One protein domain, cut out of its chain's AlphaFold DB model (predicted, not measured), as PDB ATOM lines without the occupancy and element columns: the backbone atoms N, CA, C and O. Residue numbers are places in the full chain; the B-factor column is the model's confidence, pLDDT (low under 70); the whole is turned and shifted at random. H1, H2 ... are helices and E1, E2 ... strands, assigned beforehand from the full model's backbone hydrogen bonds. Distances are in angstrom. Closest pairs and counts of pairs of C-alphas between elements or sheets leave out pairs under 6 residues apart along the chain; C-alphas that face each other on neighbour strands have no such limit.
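What this domain is: This is residues 25 to 34 and 132 to 255 of the 256 residues of an uncharacterized protein of Lottia gigantea (UniProt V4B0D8). A twisted sheet of five parallel strands has H1 and H2 packed on one face, with H3 and H4 packed on H2 farther from the sheet. The other face has no named helix; the long unnamed link, residues 231 to 246, loops past that side. The printed part has 134 residues with four named helices and five named strands, in the order E1 E2 H1 E3 H2 H3 H4 E4 E5; the sheet runs E2 E1 E5 E3 E4. The class is mixed, and the whole is compact, with a radius of gyration of the C-alphas of 14.6 A and spans of 40 by 37 by 29 A.

How they stand to each other: E1, residues 26 to 30, is parallel to the edge strand E2, residues 137 to 139, with N 30 and O 138 at 2.8 A. E1 is also parallel to E5, residues 247 to 252, with N 29 and O 249 at 2.8 A. E5 is parallel to E3, residues 166 to 171, with N 250 and O 168 at 2.7 A. E3 is parallel to the other edge strand E4, residues 226 to 230, with N 169 and O 228 at 2.7 A. H1, residues 148 to 157, is on the sheet over E5, at a height over the sheet of 10.3 A. E2, H1 and E3 form a split strand-helix-strand unit, E1 and E5 between its strands, with a right-handed crossover. H2, residues 177 to 186, is on the same face, over E4 and along the strands, at a height of 8.6 A; with the sheet, H1 and H2 make two layers. H2 touches H1, the closest C-alphas being those of Phe 153 and Tyr 178, 6.8 A, at a shallow tilt of 16 degrees, the same way. H3, residues 190 to 203, forms a hairpin with H2, the closest C-alphas being those of Phe 181 and Val 193, 6.4 A; H1, H2 and H3 form a bundle, a group of helices that touch. H4, residues 209 to 217, touches H2, the closest C-alphas being those of Ala 184 and Ile 213, 7.0 A. E3, H2, H3, H4 and E4 form a strand-helix-strand unit, two parallel neighbour strands with helices between. In H1, H3 and H4 every O i to N i+4 pair is within hydrogen-bond range; in H2, 4 of 6 are.

Where its parts are: E1 begins with C-alpha 26 at (-36.833, 0.943, 11.673). H3 measures 20.3 A from first to last C-alpha, E3 16.1 A and E5 16.3 A. E5 ends with C-alpha 252 at (-23.098, -2.498, 2.639).

The domain as a whole: The C-alphas farthest apart, of Asn 134 and Glu 206, are 43.4 A apart. Residues 35 to 131 are not printed; C-alphas 34 and 132 are 28.3 A apart across the cut. The link from E4 to E5, 16 residues, is long. Mean pLDDT of the printed part is 81.6; 25 residues are under 70, among them 25 to 34.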
ATOM      1  N   GLU A  25     -40.388   2.375  13.773       41.53
ATOM      2  CA  GLU A  25     -39.931   3.044  12.546       41.53
ATOM      3  C   GLU A  25     -38.451   2.701  12.282       41.53
ATOM      4  O   GLU A  25     -37.575   3.555  12.384       41.53
ATOM      5  N   ASP A  26     -38.171   1.421  12.024       41.47
ATOM      6  CA  ASP A  26     -36.833   0.943  11.673       41.47
ATOM      7  C   ASP A  26     -36.724   0.814  10.146       41.47
ATOM      8  O   ASP A  26     -37.569   0.183   9.498       41.47
ATOM      9  N   TYR A  27     -35.673   1.395   9.571       55.91
ATOM     10  CA  TYR A  27     -35.435   1.417   8.128       55.91
ATOM     11  C   TYR A  27     -34.168   0.634   7.800       55.91
ATOM     12  O   TYR A  27     -33.129   0.892   8.396       55.91
ATOM     13  N   ILE A  28     -34.228  -0.320   6.869       55.47
ATOM     14  CA  ILE A  28     -33.062  -1.127   6.479       55.47
ATOM     15  C   ILE A  28     -32.738  -0.863   5.009       55.47
ATOM     16  O   ILE A  28     -33.559  -1.152   4.139       55.47
ATOM     17  N   ILE A  29     -31.537  -0.361   4.731       58.66
ATOM     18  CA  ILE A  29     -30.974  -0.256   3.382       58.66
ATOM     19  C   ILE A  29     -29.934  -1.364   3.212       58.66
ATOM     20  O   ILE A  29     -29.012  -1.491   4.012       58.66
ATOM     21  N   ILE A  30     -30.070  -2.167   2.160       55.72
ATOM     22  CA  ILE A  30     -29.098  -3.189   1.768       55.72
ATOM     23  C   ILE A  30     -28.504  -2.772   0.425       55.72
ATOM     24  O   ILE A  30     -29.207  -2.756  -0.587       55.72
ATOM     25  N   SER A  31     -27.213  -2.456   0.410       48.38
ATOM     26  CA  SER A  31     -26.447  -2.193  -0.810       48.38
ATOM     27  C   SER A  31     -25.389  -3.286  -0.951       48.38
ATOM     28  O   SER A  31     -24.312  -3.175  -0.383       48.38
ATOM     29  N   PRO A  32     -25.653  -4.405  -1.640       39.56
ATOM     30  CA  PRO A  32     -24.608  -5.387  -1.879       39.56
ATOM     31  C   PRO A  32     -23.608  -4.817  -2.893       39.56
ATOM     32  O   PRO A  32     -23.936  -4.607  -4.064       39.56
ATOM     33  N   THR A  33     -22.374  -4.592  -2.455       39.75
ATOM     34  CA  THR A  33     -21.253  -4.275  -3.343       39.75
ATOM     35  C   THR A  33     -20.578  -5.587  -3.779       39.75
ATOM     36  O   THR A  33     -20.647  -6.617  -3.114       39.75
ATOM     37  N   VAL A  34     -19.967  -5.624  -4.955       33.41
ATOM     38  CA  VAL A  34     -19.133  -6.746  -5.423       33.41
ATOM     39  C   VAL A  34     -17.770  -6.149  -5.766       33.41
ATOM     40  O   VAL A  34     -17.728  -5.075  -6.370       33.41
ATOM     41  N   PRO A 132     -42.467   5.472   1.606       71.12
ATOM     42  CA  PRO A 132     -43.529   5.094   2.520       71.12
ATOM     43  C   PRO A 132     -43.260   5.631   3.933       71.12
ATOM     44  O   PRO A 132     -42.137   5.615   4.423       71.12
ATOM     45  N   ASN A 133     -44.333   6.020   4.624       66.00
ATOM     46  CA  ASN A 133     -44.302   6.414   6.041       66.00
ATOM     47  C   ASN A 133     -44.250   5.220   7.014       66.00
ATOM     48  O   ASN A 133     -44.240   5.409   8.227       66.00
ATOM     49  N   ASN A 134     -44.309   3.998   6.483       62.31
ATOM     50  CA  ASN A 134     -44.217   2.753   7.241       62.31
ATOM     51  C   ASN A 134     -42.760   2.264   7.236       62.31
ATOM     52  O   ASN A 134     -42.020   2.652   6.329       62.31
ATOM     53  N   PRO A 135     -42.362   1.366   8.162       65.56
ATOM     54  CA  PRO A 135     -41.028   0.769   8.162       65.56
ATOM     55  C   PRO A 135     -40.643   0.278   6.764       65.56
ATOM     56  O   PRO A 135     -41.388  -0.483   6.136       65.56
ATOM     57  N   MET A 136     -39.506   0.759   6.265       70.88
ATOM     58  CA  MET A 136     -39.063   0.544   4.889       70.88
ATOM     59  C   MET A 136     -37.876  -0.410   4.874       70.88
ATOM     60  O   MET A 136     -36.839  -0.152   5.483       70.88
ATOM     61  N   LEU A 137     -38.023  -1.498   4.123       70.94
ATOM     62  CA  LEU A 137     -36.914  -2.341   3.703       70.94
ATOM     63  C   LEU A 137     -36.581  -1.998   2.251       70.94
ATOM     64  O   LEU A 137     -37.447  -2.085   1.380       70.94
ATOM     65  N   MET A 138     -35.335  -1.623   1.991       78.50
ATOM     66  CA  MET A 138     -34.859  -1.184   0.685       78.50
ATOM     67  C   MET A 138     -33.629  -2.001   0.265       78.50
ATOM     68  O   MET A 138     -32.649  -2.056   1.002       78.50
ATOM     69  N   CYS A 139     -33.659  -2.614  -0.927       77.81
ATOM     70  CA  CYS A 139     -32.444  -3.091  -1.611       77.81
ATOM     71  C   CYS A 139     -32.079  -2.106  -2.711       77.81
ATOM     72  O   CYS A 139     -32.906  -1.822  -3.577       77.81
ATOM     73  N   ILE A 140     -30.834  -1.643  -2.706       76.06
ATOM     74  CA  ILE A 140     -30.232  -0.917  -3.820       76.06
ATOM     75  C   ILE A 140     -29.279  -1.891  -4.498       76.06
ATOM     76  O   ILE A 140     -28.203  -2.182  -3.986       76.06
ATOM     77  N   CYS A 141     -29.690  -2.435  -5.637       72.81
ATOM     78  CA  CYS A 141     -28.975  -3.518  -6.297       72.81
ATOM     79  C   CYS A 141     -28.521  -3.080  -7.715       72.81
ATOM     80  O   CYS A 141     -29.210  -2.314  -8.384       72.81
ATOM     81  N   GLY A 142     -27.347  -3.535  -8.172       66.94
ATOM     82  CA  GLY A 142     -26.711  -3.090  -9.426       66.94
ATOM     83  C   GLY A 142     -25.264  -3.587  -9.567       66.94
ATOM     84  O   GLY A 142     -24.682  -4.066  -8.589       66.94
ATOM     85  N   SER A 143     -24.677  -3.496 -10.767       65.06
ATOM     86  CA  SER A 143     -23.293  -3.935 -11.033       65.06
ATOM     87  C   SER A 143     -22.259  -3.153 -10.206       65.06
ATOM     88  O   SER A 143     -22.560  -2.104  -9.630       65.06
ATOM     89  N   SER A 144     -21.024  -3.659 -10.092       65.50
ATOM     90  CA  SER A 144     -19.938  -2.864  -9.493       65.50
ATOM     91  C   SER A 144     -19.752  -1.558 -10.273       65.50
ATOM     92  O   SER A 144     -19.972  -1.535 -11.482       65.50
ATOM     93  N   GLY A 145     -19.423  -0.464  -9.584       69.00
ATOM     94  CA  GLY A 145     -19.274   0.859 -10.206       69.00
ATOM     95  C   GLY A 145     -20.574   1.544 -10.652       69.00
ATOM     96  O   GLY A 145     -20.528   2.694 -11.061       69.00
ATOM     97  N   SER A 146     -21.752   0.919 -10.514       72.50
ATOM     98  CA  SER A 146     -23.031   1.502 -10.968       72.50
ATOM     99  C   SER A 146     -23.567   2.660 -10.103       72.50
ATOM    100  O   SER A 146     -24.760   2.946 -10.134       72.50
ATOM    101  N   GLY A 147     -22.737   3.252  -9.240       76.50
ATOM    102  CA  GLY A 147     -23.126   4.374  -8.380       76.50
ATOM    103  C   GLY A 147     -24.005   4.029  -7.172       76.50
ATOM    104  O   GLY A 147     -24.568   4.936  -6.575       76.50
ATOM    105  N   LYS A 148     -24.134   2.755  -6.764       80.75
ATOM    106  CA  LYS A 148     -24.978   2.361  -5.607       80.75
ATOM    107  C   LYS A 148     -24.603   3.092  -4.317       80.75
ATOM    108  O   LYS A 148     -25.475   3.634  -3.641       80.75
ATOM    109  N   THR A 149     -23.310   3.122  -3.998       81.69
ATOM    110  CA  THR A 149     -22.784   3.793  -2.804       81.69
ATOM    111  C   THR A 149     -23.015   5.296  -2.885       81.69
ATOM    112  O   THR A 149     -23.523   5.875  -1.932       81.69
ATOM    113  N   HIS A 150     -22.765   5.904  -4.047       83.69
ATOM    114  CA  HIS A 150     -22.997   7.331  -4.278       83.69
ATOM    115  C   HIS A 150     -24.491   7.704  -4.169       83.69
ATOM    116  O   HIS A 150     -24.852   8.664  -3.493       83.69
ATOM    117  N   LEU A 151     -25.392   6.899  -4.745       84.44
ATOM    118  CA  LEU A 151     -26.840   7.059  -4.579       84.44
ATOM    119  C   LEU A 151     -27.248   6.936  -3.106       84.44
ATOM    120  O   LEU A 151     -28.002   7.770  -2.612       84.44
ATOM    121  N   THR A 152     -26.735   5.925  -2.402       88.81
ATOM    122  CA  THR A 152     -27.008   5.717  -0.972       88.81
ATOM    123  C   THR A 152     -26.530   6.906  -0.142       88.81
ATOM    124  O   THR A 152     -27.281   7.408   0.690       88.81
ATOM    125  N   PHE A 153     -25.320   7.404  -0.402       90.25
ATOM    126  CA  PHE A 153     -24.771   8.588   0.249       90.25
ATOM    127  C   PHE A 153     -25.686   9.797   0.046       90.25
ATOM    128  O   PHE A 153     -26.164  10.363   1.026       90.25
ATOM    129  N   ASN A 154     -26.035  10.112  -1.206       89.19
ATOM    130  CA  ASN A 154     -26.946  11.211  -1.527       89.19
ATOM    131  C   ASN A 154     -28.317  11.043  -0.869       89.19
ATOM    132  O   ASN A 154     -28.900  12.019  -0.401       89.19
ATOM    133  N   MET A 155     -28.842   9.819  -0.783       90.12
ATOM    134  CA  MET A 155     -30.097   9.560  -0.080       90.12
ATOM    135  C   MET A 155     -30.019   9.902   1.414       90.12
ATOM    136  O   MET A 155     -30.972  10.443   1.978       90.12
ATOM    137  N   LEU A 156     -28.885   9.603   2.053       92.06
ATOM    138  CA  LEU A 156     -28.655   9.838   3.479       92.06
ATOM    139  C   LEU A 156     -28.359  11.311   3.798       92.06
ATOM    140  O   LEU A 156     -28.799  11.794   4.848       92.06
ATOM    141  N   THR A 157     -27.666  12.019   2.902       92.88
ATOM    142  CA  THR A 157     -27.181  13.398   3.094       92.88
ATOM    143  C   THR A 157     -28.036  14.466   2.412       92.88
ATOM    144  O   THR A 157     -27.884  15.645   2.712       92.88
ATOM    145  N   THR A 158     -29.002  14.110   1.563       89.38
ATOM    146  CA  THR A 158     -29.957  15.104   1.048       89.38
ATOM    147  C   THR A 158     -30.927  15.517   2.167       89.38
ATOM    148  O   THR A 158     -31.614  14.656   2.736       89.38
ATOM    149  N   PRO A 159     -31.038  16.821   2.492       86.62
ATOM    150  CA  PRO A 159     -31.961  17.298   3.516       86.62
ATOM    151  C   PRO A 159     -33.410  16.896   3.229       86.62
ATOM    152  O   PRO A 159     -33.866  16.941   2.086       86.62
ATOM    153  N   ASN A 160     -34.147  16.525   4.279       83.44
ATOM    154  CA  ASN A 160     -35.566  16.145   4.227       83.44
ATOM    155  C   ASN A 160     -35.897  14.946   3.318       83.44
ATOM    156  O   ASN A 160     -37.068  14.698   3.042       83.44
ATOM    157  N   LEU A 161     -34.894  14.205   2.829       85.56
ATOM    158  CA  LEU A 161     -35.119  13.039   1.980       85.56
ATOM    159  C   LEU A 161     -35.392  11.794   2.824       85.56
ATOM    160  O   LEU A 161     -36.489  11.235   2.772       85.56
ATOM    161  N   LEU A 162     -34.407  11.407   3.637       87.50
ATOM    162  CA  LEU A 162     -34.555  10.387   4.665       87.50
ATOM    163  C   LEU A 162     -34.494  11.020   6.053       87.50
ATOM    164  O   LEU A 162     -33.580  11.792   6.340       87.50
ATOM    165  N   ASP A 163     -35.449  10.678   6.907       85.44
ATOM    166  CA  ASP A 163     -35.544  11.175   8.272       85.44
ATOM    167  C   ASP A 163     -35.103  10.081   9.249       85.44
ATOM    168  O   ASP A 163     -35.688   8.999   9.288       85.44
ATOM    169  N   PHE A 164     -34.010  10.337   9.963       88.69
ATOM    170  CA  PHE A 164     -33.423   9.424  10.934       88.69
ATOM    171  C   PHE A 164     -32.627  10.214  11.969       88.69
ATOM    172  O   PHE A 164     -31.967  11.198  11.634       88.69
ATOM    173  N   ASP A 165     -32.624   9.718  13.203       89.88
ATOM    174  CA  ASP A 165     -31.801  10.248  14.289       89.88
ATOM    175  C   ASP A 165     -30.574   9.356  14.503       89.88
ATOM    176  O   ASP A 165     -29.537   9.799  14.987       89.88
ATOM    177  N   SER A 166     -30.672   8.068  14.191       90.75
ATOM    178  CA  SER A 166     -29.603   7.100  14.408       90.75
ATOM    179  C   SER A 166     -29.324   6.332  13.128       90.75
ATOM    180  O   SER A 166     -30.214   5.685  12.584       90.75
ATOM    181  N   LEU A 167     -28.082   6.406  12.662       92.56
ATOM    182  CA  LEU A 167     -27.585   5.721  11.481       92.56
ATOM    183  C   LEU A 167     -26.614   4.621  11.909       92.56
ATOM    184  O   LEU A 167     -25.538   4.894  12.435       92.56
ATOM    185  N   TYR A 168     -26.990   3.375  11.676       89.12
ATOM    186  CA  TYR A 168     -26.167   2.202  11.919       89.12
ATOM    187  C   TYR A 168     -25.623   1.707  10.588       89.12
ATOM    188  O   TYR A 168     -26.394   1.373   9.702       89.12
ATOM    189  N   ILE A 169     -24.310   1.653  10.431       89.25
ATOM    190  CA  ILE A 169     -23.640   1.256   9.200       89.25
ATOM    191  C   ILE A 169     -22.810   0.018   9.492       89.25
ATOM    192  O   ILE A 169     -21.854   0.050  10.268       89.25
ATOM    193  N   TYR A 170     -23.165  -1.067   8.820       87.31
ATOM    194  CA  TYR A 170     -22.332  -2.242   8.685       87.31
ATOM    195  C   TYR A 170     -21.718  -2.252   7.289       87.31
ATOM    196  O   TYR A 170     -22.439  -2.344   6.294       87.31
ATOM    197  N   THR A 171     -20.392  -2.182   7.216       83.31
ATOM    198  CA  THR A 171     -19.666  -2.296   5.949       83.31
ATOM    199  C   THR A 171     -18.353  -3.035   6.113       83.31
ATOM    200  O   THR A 171     -17.668  -2.914   7.123       83.31
ATOM    201  N   THR A 172     -17.956  -3.788   5.095       80.94
ATOM    202  CA  THR A 172     -16.648  -4.455   5.076       80.94
ATOM    203  C   THR A 172     -15.474  -3.495   4.866       80.94
ATOM    204  O   THR A 172     -14.329  -3.922   4.998       80.94
ATOM    205  N   THR A 173     -15.742  -2.233   4.517       83.00
ATOM    206  CA  THR A 173     -14.735  -1.228   4.145       83.00
ATOM    207  C   THR A 173     -15.021   0.127   4.806       83.00
ATOM    208  O   THR A 173     -15.279   1.104   4.099       83.00
ATOM    209  N   PRO A 174     -15.021   0.217   6.150       87.81
ATOM    210  CA  PRO A 174     -15.349   1.457   6.857       87.81
ATOM    211  C   PRO A 174     -14.381   2.608   6.551       87.81
ATOM    212  O   PRO A 174     -14.725   3.762   6.769       87.81
ATOM    213  N   GLU A 175     -13.189   2.315   6.037       86.06
ATOM    214  CA  GLU A 175     -12.153   3.289   5.696       86.06
ATOM    215  C   GLU A 175     -12.450   4.074   4.404       86.06
ATOM    216  O   GLU A 175     -11.780   5.066   4.137       86.06
ATOM    217  N   GLN A 176     -13.440   3.665   3.597       86.00
ATOM    218  CA  GLN A 176     -13.819   4.418   2.395       86.00
ATOM    219  C   GLN A 176     -14.350   5.814   2.743       86.00
ATOM    220  O   GLN A 176     -15.098   5.979   3.711       86.00
ATOM    221  N   SER A 177     -14.030   6.791   1.889       89.81
ATOM    222  CA  SER A 177     -14.400   8.203   2.045       89.81
ATOM    223  C   SER A 177     -15.881   8.393   2.368       89.81
ATOM    224  O   SER A 177     -16.203   9.005   3.383       89.81
ATOM    225  N   TYR A 178     -16.784   7.769   1.606       90.06
ATOM    226  CA  TYR A 178     -18.233   7.820   1.842       90.06
ATOM    227  C   TYR A 178     -18.621   7.585   3.313       90.06
ATOM    228  O   TYR A 178     -19.430   8.327   3.867       90.06
ATOM    229  N   TYR A 179     -18.033   6.582   3.971       92.19
ATOM    230  CA  TYR A 179     -18.358   6.246   5.361       92.19
ATOM    231  C   TYR A 179     -17.730   7.202   6.368       92.19
ATOM    232  O   TYR A 179     -18.361   7.507   7.381       92.19
ATOM    233  N   GLN A 180     -16.533   7.713   6.076       93.69
ATOM    234  CA  GLN A 180     -15.886   8.742   6.890       93.69
ATOM    235  C   GLN A 180     -16.710  10.037   6.884       93.69
ATOM    236  O   GLN A 180     -17.015  10.584   7.943       93.69
ATOM    237  N   PHE A 181     -17.189  10.463   5.712       95.69
ATOM    238  CA  PHE A 181     -18.070  11.624   5.582       95.69
ATOM    239  C   PHE A 181     -19.444  11.406   6.219       95.69
ATOM    240  O   PHE A 181     -19.955  12.302   6.887       95.69
ATOM    241  N   LEU A 182     -20.034  10.209   6.112       95.75
ATOM    242  CA  LEU A 182     -21.268   9.901   6.846       95.75
ATOM    243  C   LEU A 182     -21.074   9.998   8.363       95.75
ATOM    244  O   LEU A 182     -22.000  10.416   9.053       95.75
ATOM    245  N   LYS A 183     -19.888   9.677   8.896       95.38
ATOM    246  CA  LYS A 183     -19.578   9.855  10.323       95.38
ATOM    247  C   LYS A 183     -19.611  11.327  10.746       95.38
ATOM    248  O   LYS A 183     -20.014  11.622  11.869       95.38
ATOM    249  N   ALA A 184     -19.272  12.249   9.843       95.88
ATOM    250  CA  ALA A 184     -19.314  13.685  10.107       95.88
ATOM    251  C   ALA A 184     -20.740  14.224  10.342       95.88
ATOM    252  O   ALA A 184     -20.882  15.308  10.906       95.88
ATOM    253  N   LEU A 185     -21.798  13.466  10.009       96.38
ATOM    254  CA  LEU A 185     -23.187  13.829  10.337       96.38
ATOM    255  C   LEU A 185     -23.422  14.024  11.841       96.38
ATOM    256  O   LEU A 185     -24.360  14.719  12.221       96.38
ATOM    257  N   GLU A 186     -22.576  13.452  12.702       96.38
ATOM    258  CA  GLU A 186     -22.635  13.689  14.151       96.38
ATOM    259  C   GLU A 186     -22.304  15.123  14.556       96.38
ATOM    260  O   GLU A 186     -22.609  15.514  15.674       96.38
ATOM    261  N   TYR A 187     -21.692  15.909  13.673       96.06
ATOM    262  CA  TYR A 187     -21.231  17.270  13.956       96.06
ATOM    263  C   TYR A 187     -21.675  18.280  12.897       96.06
ATOM    264  O   TYR A 187     -21.721  19.482  13.154       96.06
ATOM    265  N   LEU A 188     -22.014  17.797  11.703       94.69
ATOM    266  CA  LEU A 188     -22.366  18.611  10.554       94.69
ATOM    267  C   LEU A 188     -23.794  18.313  10.082       94.69
ATOM    268  O   LEU A 188     -24.200  17.149  10.008       94.69
ATOM    269  N   PRO A 189     -24.566  19.345   9.701       92.81
ATOM    270  CA  PRO A 189     -25.815  19.159   8.983       92.81
ATOM    271  C   PRO A 189     -25.627  18.325   7.713       92.81
ATOM    272  O   PRO A 189     -24.598  18.386   7.044       92.81
ATOM    273  N   LYS A 190     -26.685  17.612   7.325       93.69
ATOM    274  CA  LYS A 190     -26.744  16.798   6.101       93.69
ATOM    275  C   LYS A 190     -26.220  17.521   4.850       93.69
ATOM    276  O   LYS A 190     -25.437  16.948   4.099       93.69
ATOM    277  N   LYS A 191     -26.619  18.786   4.674       91.88
ATOM    278  CA  LYS A 191     -26.198  19.621   3.543       91.88
ATOM    279  C   LYS A 191     -24.694  19.906   3.561       91.88
ATOM    280  O   LYS A 191     -24.043  19.691   2.549       91.88
ATOM    281  N   ASP A 192     -24.154  20.298   4.713       93.69
ATOM    282  CA  ASP A 192     -22.723  20.570   4.881       93.69
ATOM    283  C   ASP A 192     -21.881  19.323   4.580       93.69
ATOM    284  O   ASP A 192     -20.874  19.425   3.889       93.69
ATOM    285  N   VAL A 193     -22.303  18.136   5.038       95.50
ATOM    286  CA  VAL A 193     -21.614  16.872   4.713       95.50
ATOM    287  C   VAL A 193     -21.618  16.604   3.209       95.50
ATOM    288  O   VAL A 193     -20.605  16.176   2.664       95.50
ATOM    289  N   GLN A 194     -22.744  16.852   2.534       93.06
ATOM    290  CA  GLN A 194     -22.852  16.670   1.086       93.06
ATOM    291  C   GLN A 194     -21.941  17.637   0.319       93.06
ATOM    292  O   GLN A 194     -21.231  17.210  -0.587       93.06
ATOM    293  N   ASP A 195     -21.931  18.915   0.700       92.12
ATOM    294  CA  ASP A 195     -21.108  19.943   0.056       92.12
ATOM    295  C   ASP A 195     -19.609  19.694   0.297       92.12
ATOM    296  O   ASP A 195     -18.799  19.833  -0.618       92.12
ATOM    297  N   LEU A 196     -19.240  19.256   1.504       94.06
ATOM    298  CA  LEU A 196     -17.860  18.917   1.851       94.06
ATOM    299  C   LEU A 196     -17.362  17.679   1.100       94.06
ATOM    300  O   LEU A 196     -16.214  17.640   0.664       94.06
ATOM    301  N   PHE A 197     -18.229  16.680   0.929       93.00
ATOM    302  CA  PHE A 197     -17.911  15.493   0.147       93.00
ATOM    303  C   PHE A 197     -17.707  15.827  -1.335       93.00
ATOM    304  O   PHE A 197     -16.738  15.366  -1.925       93.00
ATOM    305  N   GLN A 198     -18.563  16.678  -1.913       90.69
ATOM    306  CA  GLN A 198     -18.406  17.148  -3.292       90.69
ATOM    307  C   GLN A 198     -17.083  17.903  -3.482       90.69
ATOM    308  O   GLN A 198     -16.362  17.655  -4.445       90.69
ATOM    309  N   TYR A 199     -16.738  18.785  -2.539       91.25
ATOM    310  CA  TYR A 199     -15.449  19.475  -2.549       91.25
ATOM    311  C   TYR A 199     -14.277  18.487  -2.507       91.25
ATOM    312  O   TYR A 199     -13.324  18.639  -3.265       91.25
ATOM    313  N   TYR A 200     -14.359  17.461  -1.658       92.25
ATOM    314  CA  TYR A 200     -13.347  16.411  -1.591       92.25
ATOM    315  C   TYR A 200     -13.233  15.615  -2.898       92.25
ATOM    316  O   TYR A 200     -12.119  15.423  -3.362       92.25
ATOM    317  N   GLU A 201     -14.342  15.200  -3.525       88.75
ATOM    318  CA  GLU A 201     -14.297  14.478  -4.811       88.75
ATOM    319  C   GLU A 201     -13.612  15.308  -5.916       88.75
ATOM    320  O   GLU A 201     -12.945  14.750  -6.783       88.75
ATOM    321  N   GLU A 202     -13.718  16.640  -5.873       90.31
ATOM    322  CA  GLU A 202     -13.049  17.542  -6.823       90.31
ATOM    323  C   GLU A 202     -11.551  17.753  -6.536       90.31
ATOM    324  O   GLU A 202     -10.822  18.178  -7.430       90.31
ATOM    325  N   HIS A 203     -11.088  17.455  -5.317       88.69
ATOM    326  CA  HIS A 203      -9.726  17.747  -4.846       88.69
ATOM    327  C   HIS A 203      -9.039  16.523  -4.213       88.69
ATOM    328  O   HIS A 203      -8.080  16.676  -3.463       88.69
ATOM    329  N   GLU A 204      -9.506  15.303  -4.493       84.06
ATOM    330  CA  GLU A 204      -9.099  14.069  -3.795       84.06
ATOM    331  C   GLU A 204      -7.572  13.842  -3.777       84.06
ATOM    332  O   GLU A 204      -7.045  13.272  -2.825       84.06
ATOM    333  N   GLU A 205      -6.848  14.321  -4.794       85.62
ATOM    334  CA  GLU A 205      -5.384  14.198  -4.892       85.62
ATOM    335  C   GLU A 205      -4.602  15.209  -4.029       85.62
ATOM    336  O   GLU A 205      -3.403  15.038  -3.812       85.62
ATOM    337  N   GLU A 206      -5.255  16.266  -3.543       84.81
ATOM    338  CA  GLU A 206      -4.607  17.408  -2.885       84.81
ATOM    339  C   GLU A 206      -4.861  17.463  -1.375       84.81
ATOM    340  O   GLU A 206      -4.120  18.131  -0.648       84.81
ATOM    341  N   VAL A 207      -5.907  16.785  -0.892       84.50
ATOM    342  CA  VAL A 207      -6.396  16.934   0.482       84.50
ATOM    343  C   VAL A 207      -6.717  15.599   1.148       84.50
ATOM    344  O   VAL A 207      -7.414  14.741   0.610       84.50
ATOM    345  N   GLU A 208      -6.251  15.447   2.385       89.62
ATOM    346  CA  GLU A 208      -6.570  14.299   3.229       89.62
ATOM    347  C   GLU A 208      -7.972  14.448   3.831       89.62
ATOM    348  O   GLU A 208      -8.315  15.483   4.410       89.62
ATOM    349  N   ILE A 209      -8.780  13.382   3.765       90.00
ATOM    350  CA  ILE A 209     -10.163  13.360   4.285       90.00
ATOM    351  C   ILE A 209     -10.213  13.842   5.736       90.00
ATOM    352  O   ILE A 209     -11.088  14.620   6.116       90.00
ATOM    353  N   LYS A 210      -9.270  13.356   6.550       89.56
ATOM    354  CA  LYS A 210      -9.215  13.660   7.977       89.56
ATOM    355  C   LYS A 210      -9.024  15.156   8.217       89.56
ATOM    356  O   LYS A 210      -9.753  15.723   9.021       89.56
ATOM    357  N   ASP A 211      -8.106  15.786   7.490       89.62
ATOM    358  CA  ASP A 211      -7.812  17.209   7.652       89.62
ATOM    359  C   ASP A 211      -9.025  18.060   7.266       89.62
ATOM    360  O   ASP A 211      -9.385  18.996   7.979       89.62
ATOM    361  N   ILE A 212      -9.717  17.708   6.179       90.56
ATOM    362  CA  ILE A 212     -10.944  18.396   5.759       90.56
ATOM    363  C   ILE A 212     -12.023  18.291   6.841       90.56
ATOM    364  O   ILE A 212     -12.613  19.298   7.230       90.56
ATOM    365  N   ILE A 213     -12.294  17.078   7.327       91.94
ATOM    366  CA  ILE A 213     -13.358  16.838   8.305       91.94
ATOM    367  C   ILE A 213     -13.032  17.517   9.642       91.94
ATOM    368  O   ILE A 213     -13.881  18.241  10.166       91.94
ATOM    369  N   ASP A 214     -11.818  17.339  10.169       92.25
ATOM    370  CA  ASP A 214     -11.408  17.888  11.467       92.25
ATOM    371  C   ASP A 214     -11.473  19.426  11.458       92.25
ATOM    372  O   ASP A 214     -12.059  20.016  12.369       92.25
ATOM    373  N   ASN A 215     -10.994  20.074  10.387       91.19
ATOM    374  CA  ASN A 215     -11.062  21.532  10.227       91.19
ATOM    375  C   ASN A 215     -12.507  22.063  10.214       91.19
ATOM    376  O   ASN A 215     -12.782  23.147  10.723       91.19
ATOM    377  N   TYR A 216     -13.447  21.320   9.623       88.94
ATOM    378  CA  TYR A 216     -14.851  21.739   9.541       88.94
ATOM    379  C   TYR A 216     -15.656  21.448  10.809       88.94
ATOM    380  O   TYR A 216     -16.683  22.098  11.036       88.94
ATOM    381  N   ILE A 217     -15.235  20.463  11.603       92.25
ATOM    382  CA  ILE A 217     -15.869  20.089  12.872       92.25
ATOM    383  C   ILE A 217     -15.319  20.922  14.036       92.25
ATOM    384  O   ILE A 217     -16.016  21.083  15.041       92.25
ATOM    385  N   GLU A 218     -14.115  21.482  13.916       91.69
ATOM    386  CA  GLU A 218     -13.488  22.270  14.975       91.69
ATOM    387  C   GLU A 218     -14.429  23.367  15.513       91.69
ATOM    388  O   GLU A 218     -14.959  24.208  14.786       91.69
ATOM    389  N   GLY A 219     -14.682  23.328  16.825       86.06
ATOM    390  CA  GLY A 219     -15.555  24.286  17.508       86.06
ATOM    391  C   GLY A 219     -17.060  24.118  17.259       86.06
ATOM    392  O   GLY A 219     -17.842  24.903  17.801       86.06
ATOM    393  N   LYS A 220     -17.499  23.113  16.488       88.88
ATOM    394  CA  LYS A 220     -18.924  22.807  16.297       88.88
ATOM    395  C   LYS A 220     -19.457  21.882  17.387       88.88
ATOM    396  O   LYS A 220     -18.793  20.957  17.848       88.88
ATOM    397  N   ASN A 221     -20.705  22.129  17.775       90.38
ATOM    398  CA  ASN A 221     -21.430  21.237  18.672       90.38
ATOM    399  C   ASN A 221     -21.958  20.019  17.899       90.38
ATOM    400  O   ASN A 221     -22.315  20.165  16.727       90.38
ATOM    401  N   PRO A 222     -22.064  18.847  18.548       92.31
ATOM    402  CA  PRO A 222     -22.704  17.688  17.947       92.31
ATOM    403  C   PRO A 222     -24.138  17.982  17.492       92.31
ATOM    404  O   PRO A 222     -24.856  18.760  18.128       92.31
ATOM    405  N   THR A 223     -24.559  17.333  16.411       92.88
ATOM    406  CA  THR A 223     -25.947  17.326  15.953       92.88
ATOM    407  C   THR A 223     -26.769  16.310  16.746       92.88
ATOM    408  O   THR A 223     -26.252  15.509  17.527       92.88
ATOM    409  N   ASP A 224     -28.080  16.302  16.503       90.81
ATOM    410  CA  ASP A 224     -28.958  15.274  17.050       90.81
ATOM    411  C   ASP A 224     -28.754  13.898  16.400       90.81
ATOM    412  O   ASP A 224     -29.271  12.917  16.934       90.81
ATOM    413  N   ILE A 225     -28.013  13.785  15.289       93.94
ATOM    414  CA  ILE A 225     -27.771  12.522  14.582       93.94
ATOM    415  C   ILE A 225     -26.626  11.750  15.250       93.94
ATOM    416  O   ILE A 225     -25.568  12.296  15.542       93.94
ATOM    417  N   LYS A 226     -26.814  10.443  15.448       94.12
ATOM    418  CA  LYS A 226     -25.778   9.513  15.924       94.12
ATOM    419  C   LYS A 226     -25.413   8.521  14.833       94.12
ATOM    420  O   LYS A 226     -26.316   7.936  14.235       94.12
ATOM    421  N   VAL A 227     -24.122   8.284  14.618       94.25
ATOM    422  CA  VAL A 227     -23.625   7.396  13.565       94.25
ATOM    423  C   VAL A 227     -22.754   6.293  14.164       94.25
ATOM    424  O   VAL A 227     -21.675   6.528  14.709       94.25
ATOM    425  N   PHE A 228     -23.214   5.055  14.011       91.50
ATOM    426  CA  PHE A 228     -22.517   3.848  14.438       91.50
ATOM    427  C   PHE A 228     -21.941   3.159  13.207       91.50
ATOM    428  O   PHE A 228     -22.696   2.644  12.393       91.50
ATOM    429  N   LEU A 229     -20.619   3.143  13.061       91.06
ATOM    430  CA  LEU A 229     -19.935   2.506  11.936       91.06
ATOM    431  C   LEU A 229     -19.162   1.287  12.437       91.06
ATOM    432  O   LEU A 229     -18.315   1.415  13.318       91.06
ATOM    433  N   THR A 230     -19.436   0.110  11.876       86.50
ATOM    434  CA  THR A 230     -18.711  -1.118  12.215       86.50
ATOM    435  C   THR A 230     -18.451  -2.000  10.998       86.50
ATOM    436  O   THR A 230     -19.244  -2.068  10.060       86.50
ATOM    437  N   LYS A 231     -17.328  -2.721  11.052       84.75
ATOM    438  CA  LYS A 231     -16.989  -3.806  10.121       84.75
ATOM    439  C   LYS A 231     -17.361  -5.194  10.619       84.75
ATOM    440  O   LYS A 231     -17.313  -6.160   9.860       84.75
ATOM    441  N   ASN A 232     -17.691  -5.314  11.899       78.69
ATOM    442  CA  ASN A 232     -17.989  -6.579  12.545       78.69
ATOM    443  C   ASN A 232     -19.481  -6.639  12.863       78.69
ATOM    444  O   ASN A 232     -20.014  -5.802  13.584       78.69
ATOM    445  N   VAL A 233     -20.149  -7.654  12.318       69.31
ATOM    446  CA  VAL A 233     -21.599  -7.820  12.459       69.31
ATOM    447  C   VAL A 233     -21.995  -8.089  13.910       69.31
ATOM    448  O   VAL A 233     -23.084  -7.708  14.320       69.31
ATOM    449  N   ASN A 234     -21.099  -8.678  14.708       71.06
ATOM    450  CA  ASN A 234     -21.351  -8.954  16.122       71.06
ATOM    451  C   ASN A 234     -21.337  -7.683  16.982       71.06
ATOM    452  O   ASN A 234     -21.936  -7.674  18.052       71.06
ATOM    453  N   ASP A 235     -20.687  -6.619  16.506       71.94
ATOM    454  CA  ASP A 235     -20.658  -5.329  17.198       71.94
ATOM    455  C   ASP A 235     -21.929  -4.515  16.897       71.94
ATOM    456  O   ASP A 235     -22.224  -3.524  17.565       71.94
ATOM    457  N   LEU A 236     -22.709  -4.943  15.898       70.00
ATOM    458  CA  LEU A 236     -24.024  -4.404  15.597       70.00
ATOM    459  C   LEU A 236     -25.056  -5.049  16.533       70.00
ATOM    460  O   LEU A 236     -25.825  -5.925  16.135       70.00
ATOM    461  N   ASP A 237     -25.067  -4.632  17.799       68.50
ATOM    462  CA  ASP A 237     -26.052  -5.112  18.768       68.50
ATOM    463  C   ASP A 237     -27.428  -4.478  18.527       68.50
ATOM    464  O   ASP A 237     -27.862  -3.518  19.170       68.50
ATOM    465  N   LEU A 238     -28.142  -5.065  17.573       68.69
ATOM    466  CA  LEU A 238     -29.488  -4.668  17.195       68.69
ATOM    467  C   LEU A 238     -30.526  -4.914  18.306       68.69
ATOM    468  O   LEU A 238     -31.641  -4.395  18.229       68.69
ATOM    469  N   SER A 239     -30.189  -5.694  19.341       65.94
ATOM    470  CA  SER A 239     -31.095  -5.950  20.467       65.94
ATOM    471  C   SER A 239     -31.255  -4.729  21.379       65.94
ATOM    472  O   SER A 239     -32.308  -4.563  21.999       65.94
ATOM    473  N   ASN A 240     -30.264  -3.833  21.369       65.19
ATOM    474  CA  ASN A 240     -30.191  -2.634  22.202       65.19
ATOM    475  C   ASN A 240     -30.376  -1.326  21.414       65.19
ATOM    476  O   ASN A 240     -30.004  -0.253  21.891       65.19
ATOM    477  N   ILE A 241     -30.978  -1.390  20.222       77.25
ATOM    478  CA  ILE A 241     -31.341  -0.187  19.465       77.25
ATOM    479  C   ILE A 241     -32.275   0.701  20.295       77.25
ATOM    480  O   ILE A 241     -33.279   0.238  20.856       77.25
ATOM    481  N   ASP A 242     -31.966   1.999  20.323       78.25
ATOM    482  CA  ASP A 242     -32.759   2.990  21.037       78.25
ATOM    483  C   ASP A 242     -34.154   3.114  20.412       78.25
ATOM    484  O   ASP A 242     -34.372   3.739  19.376       78.25
ATOM    485  N   SER A 243     -35.132   2.517  21.092       72.88
ATOM    486  CA  SER A 243     -36.534   2.515  20.668       72.88
ATOM    487  C   SER A 243     -37.206   3.892  20.651       72.88
ATOM    488  O   SER A 243     -38.333   3.992  20.170       72.88
ATOM    489  N   LYS A 244     -36.565   4.930  21.201       79.94
ATOM    490  CA  LYS A 244     -37.090   6.301  21.219       79.94
ATOM    491  C   LYS A 244     -36.615   7.139  20.034       79.94
ATOM    492  O   LYS A 244     -37.107   8.250  19.866       79.94
ATOM    493  N   ARG A 245     -35.666   6.630  19.249       83.56
ATOM    494  CA  ARG A 245     -35.042   7.325  18.120       83.56
ATOM    495  C   ARG A 245     -35.492   6.710  16.801       83.56
ATOM    496  O   ARG A 245     -35.856   5.536  16.755       83.56
ATOM    497  N   LYS A 246     -35.459   7.494  15.726       83.75
ATOM    498  CA  LYS A 246     -35.664   7.000  14.359       83.75
ATOM    499  C   LYS A 246     -34.385   6.313  13.888       83.75
ATOM    500  O   LYS A 246     -33.366   6.981  13.697       83.75
ATOM    501  N   ASN A 247     -34.428   4.994  13.726       84.94
ATOM    502  CA  ASN A 247     -33.244   4.190  13.433       84.94
ATOM    503  C   ASN A 247     -33.211   3.787  11.958       84.94
ATOM    504  O   ASN A 247     -34.149   3.179  11.440       84.94
ATOM    505  N   LEU A 248     -32.098   4.080  11.292       87.50
ATOM    506  CA  LEU A 248     -31.789   3.605   9.952       87.50
ATOM    507  C   LEU A 248     -30.554   2.710  10.011       87.50
ATOM    508  O   LEU A 248     -29.527   3.091  10.562       87.50
ATOM    509  N   ILE A 249     -30.657   1.520   9.436       86.38
ATOM    510  CA  ILE A 249     -29.610   0.507   9.399       86.38
ATOM    511  C   ILE A 249     -29.202   0.296   7.940       86.38
ATOM    512  O   ILE A 249     -30.026  -0.040   7.094       86.38
ATOM    513  N   LEU A 250     -27.925   0.485   7.639       86.94
ATOM    514  CA  LEU A 250     -27.307   0.281   6.339       86.94
ATOM    515  C   LEU A 250     -26.399  -0.949   6.398       86.94
ATOM    516  O   LEU A 250     -25.434  -0.975   7.157       86.94
ATOM    517  N   PHE A 251     -26.683  -1.940   5.559       83.62
ATOM    518  CA  PHE A 251     -25.806  -3.077   5.301       83.62
ATOM    519  C   PHE A 251     -25.174  -2.923   3.913       83.62
ATOM    520  O   PHE A 251     -25.824  -3.200   2.901       83.62
ATOM    521  N   ASP A 252     -23.908  -2.513   3.861       79.62
ATOM    522  CA  ASP A 252     -23.098  -2.498   2.639       79.62
ATOM    523  C   ASP A 252     -22.038  -3.597   2.689       79.62
ATOM    524  O   ASP A 252     -20.939  -3.434   3.215       79.62
ATOM    525  N   VAL A 253     -22.393  -4.771   2.178       69.75
ATOM    526  CA  VAL A 253     -21.515  -5.941   2.230       69.75
ATOM    527  C   VAL A 253     -20.924  -6.153   0.849       69.75
ATOM    528  O   VAL A 253     -21.658  -6.442  -0.100       69.75
ATOM    529  N   ALA A 254     -19.603  -6.019   0.727       54.50
ATOM    530  CA  ALA A 254     -18.912  -6.405  -0.488       54.50
ATOM    531  C   ALA A 254     -18.758  -7.936  -0.527       54.50
ATOM    532  O   ALA A 254     -18.153  -8.519   0.375       54.50
ATOM    533  N   LYS A 255     -19.260  -8.611  -1.568       44.69
ATOM    534  CA  LYS A 255     -18.831  -9.993  -1.845       44.69
ATOM    535  C   LYS A 255     -17.340  -9.964  -2.188       44.69
ATOM    536  O   LYS A 255     -16.964  -9.379  -3.209       44.69
TER     537      LYS A 255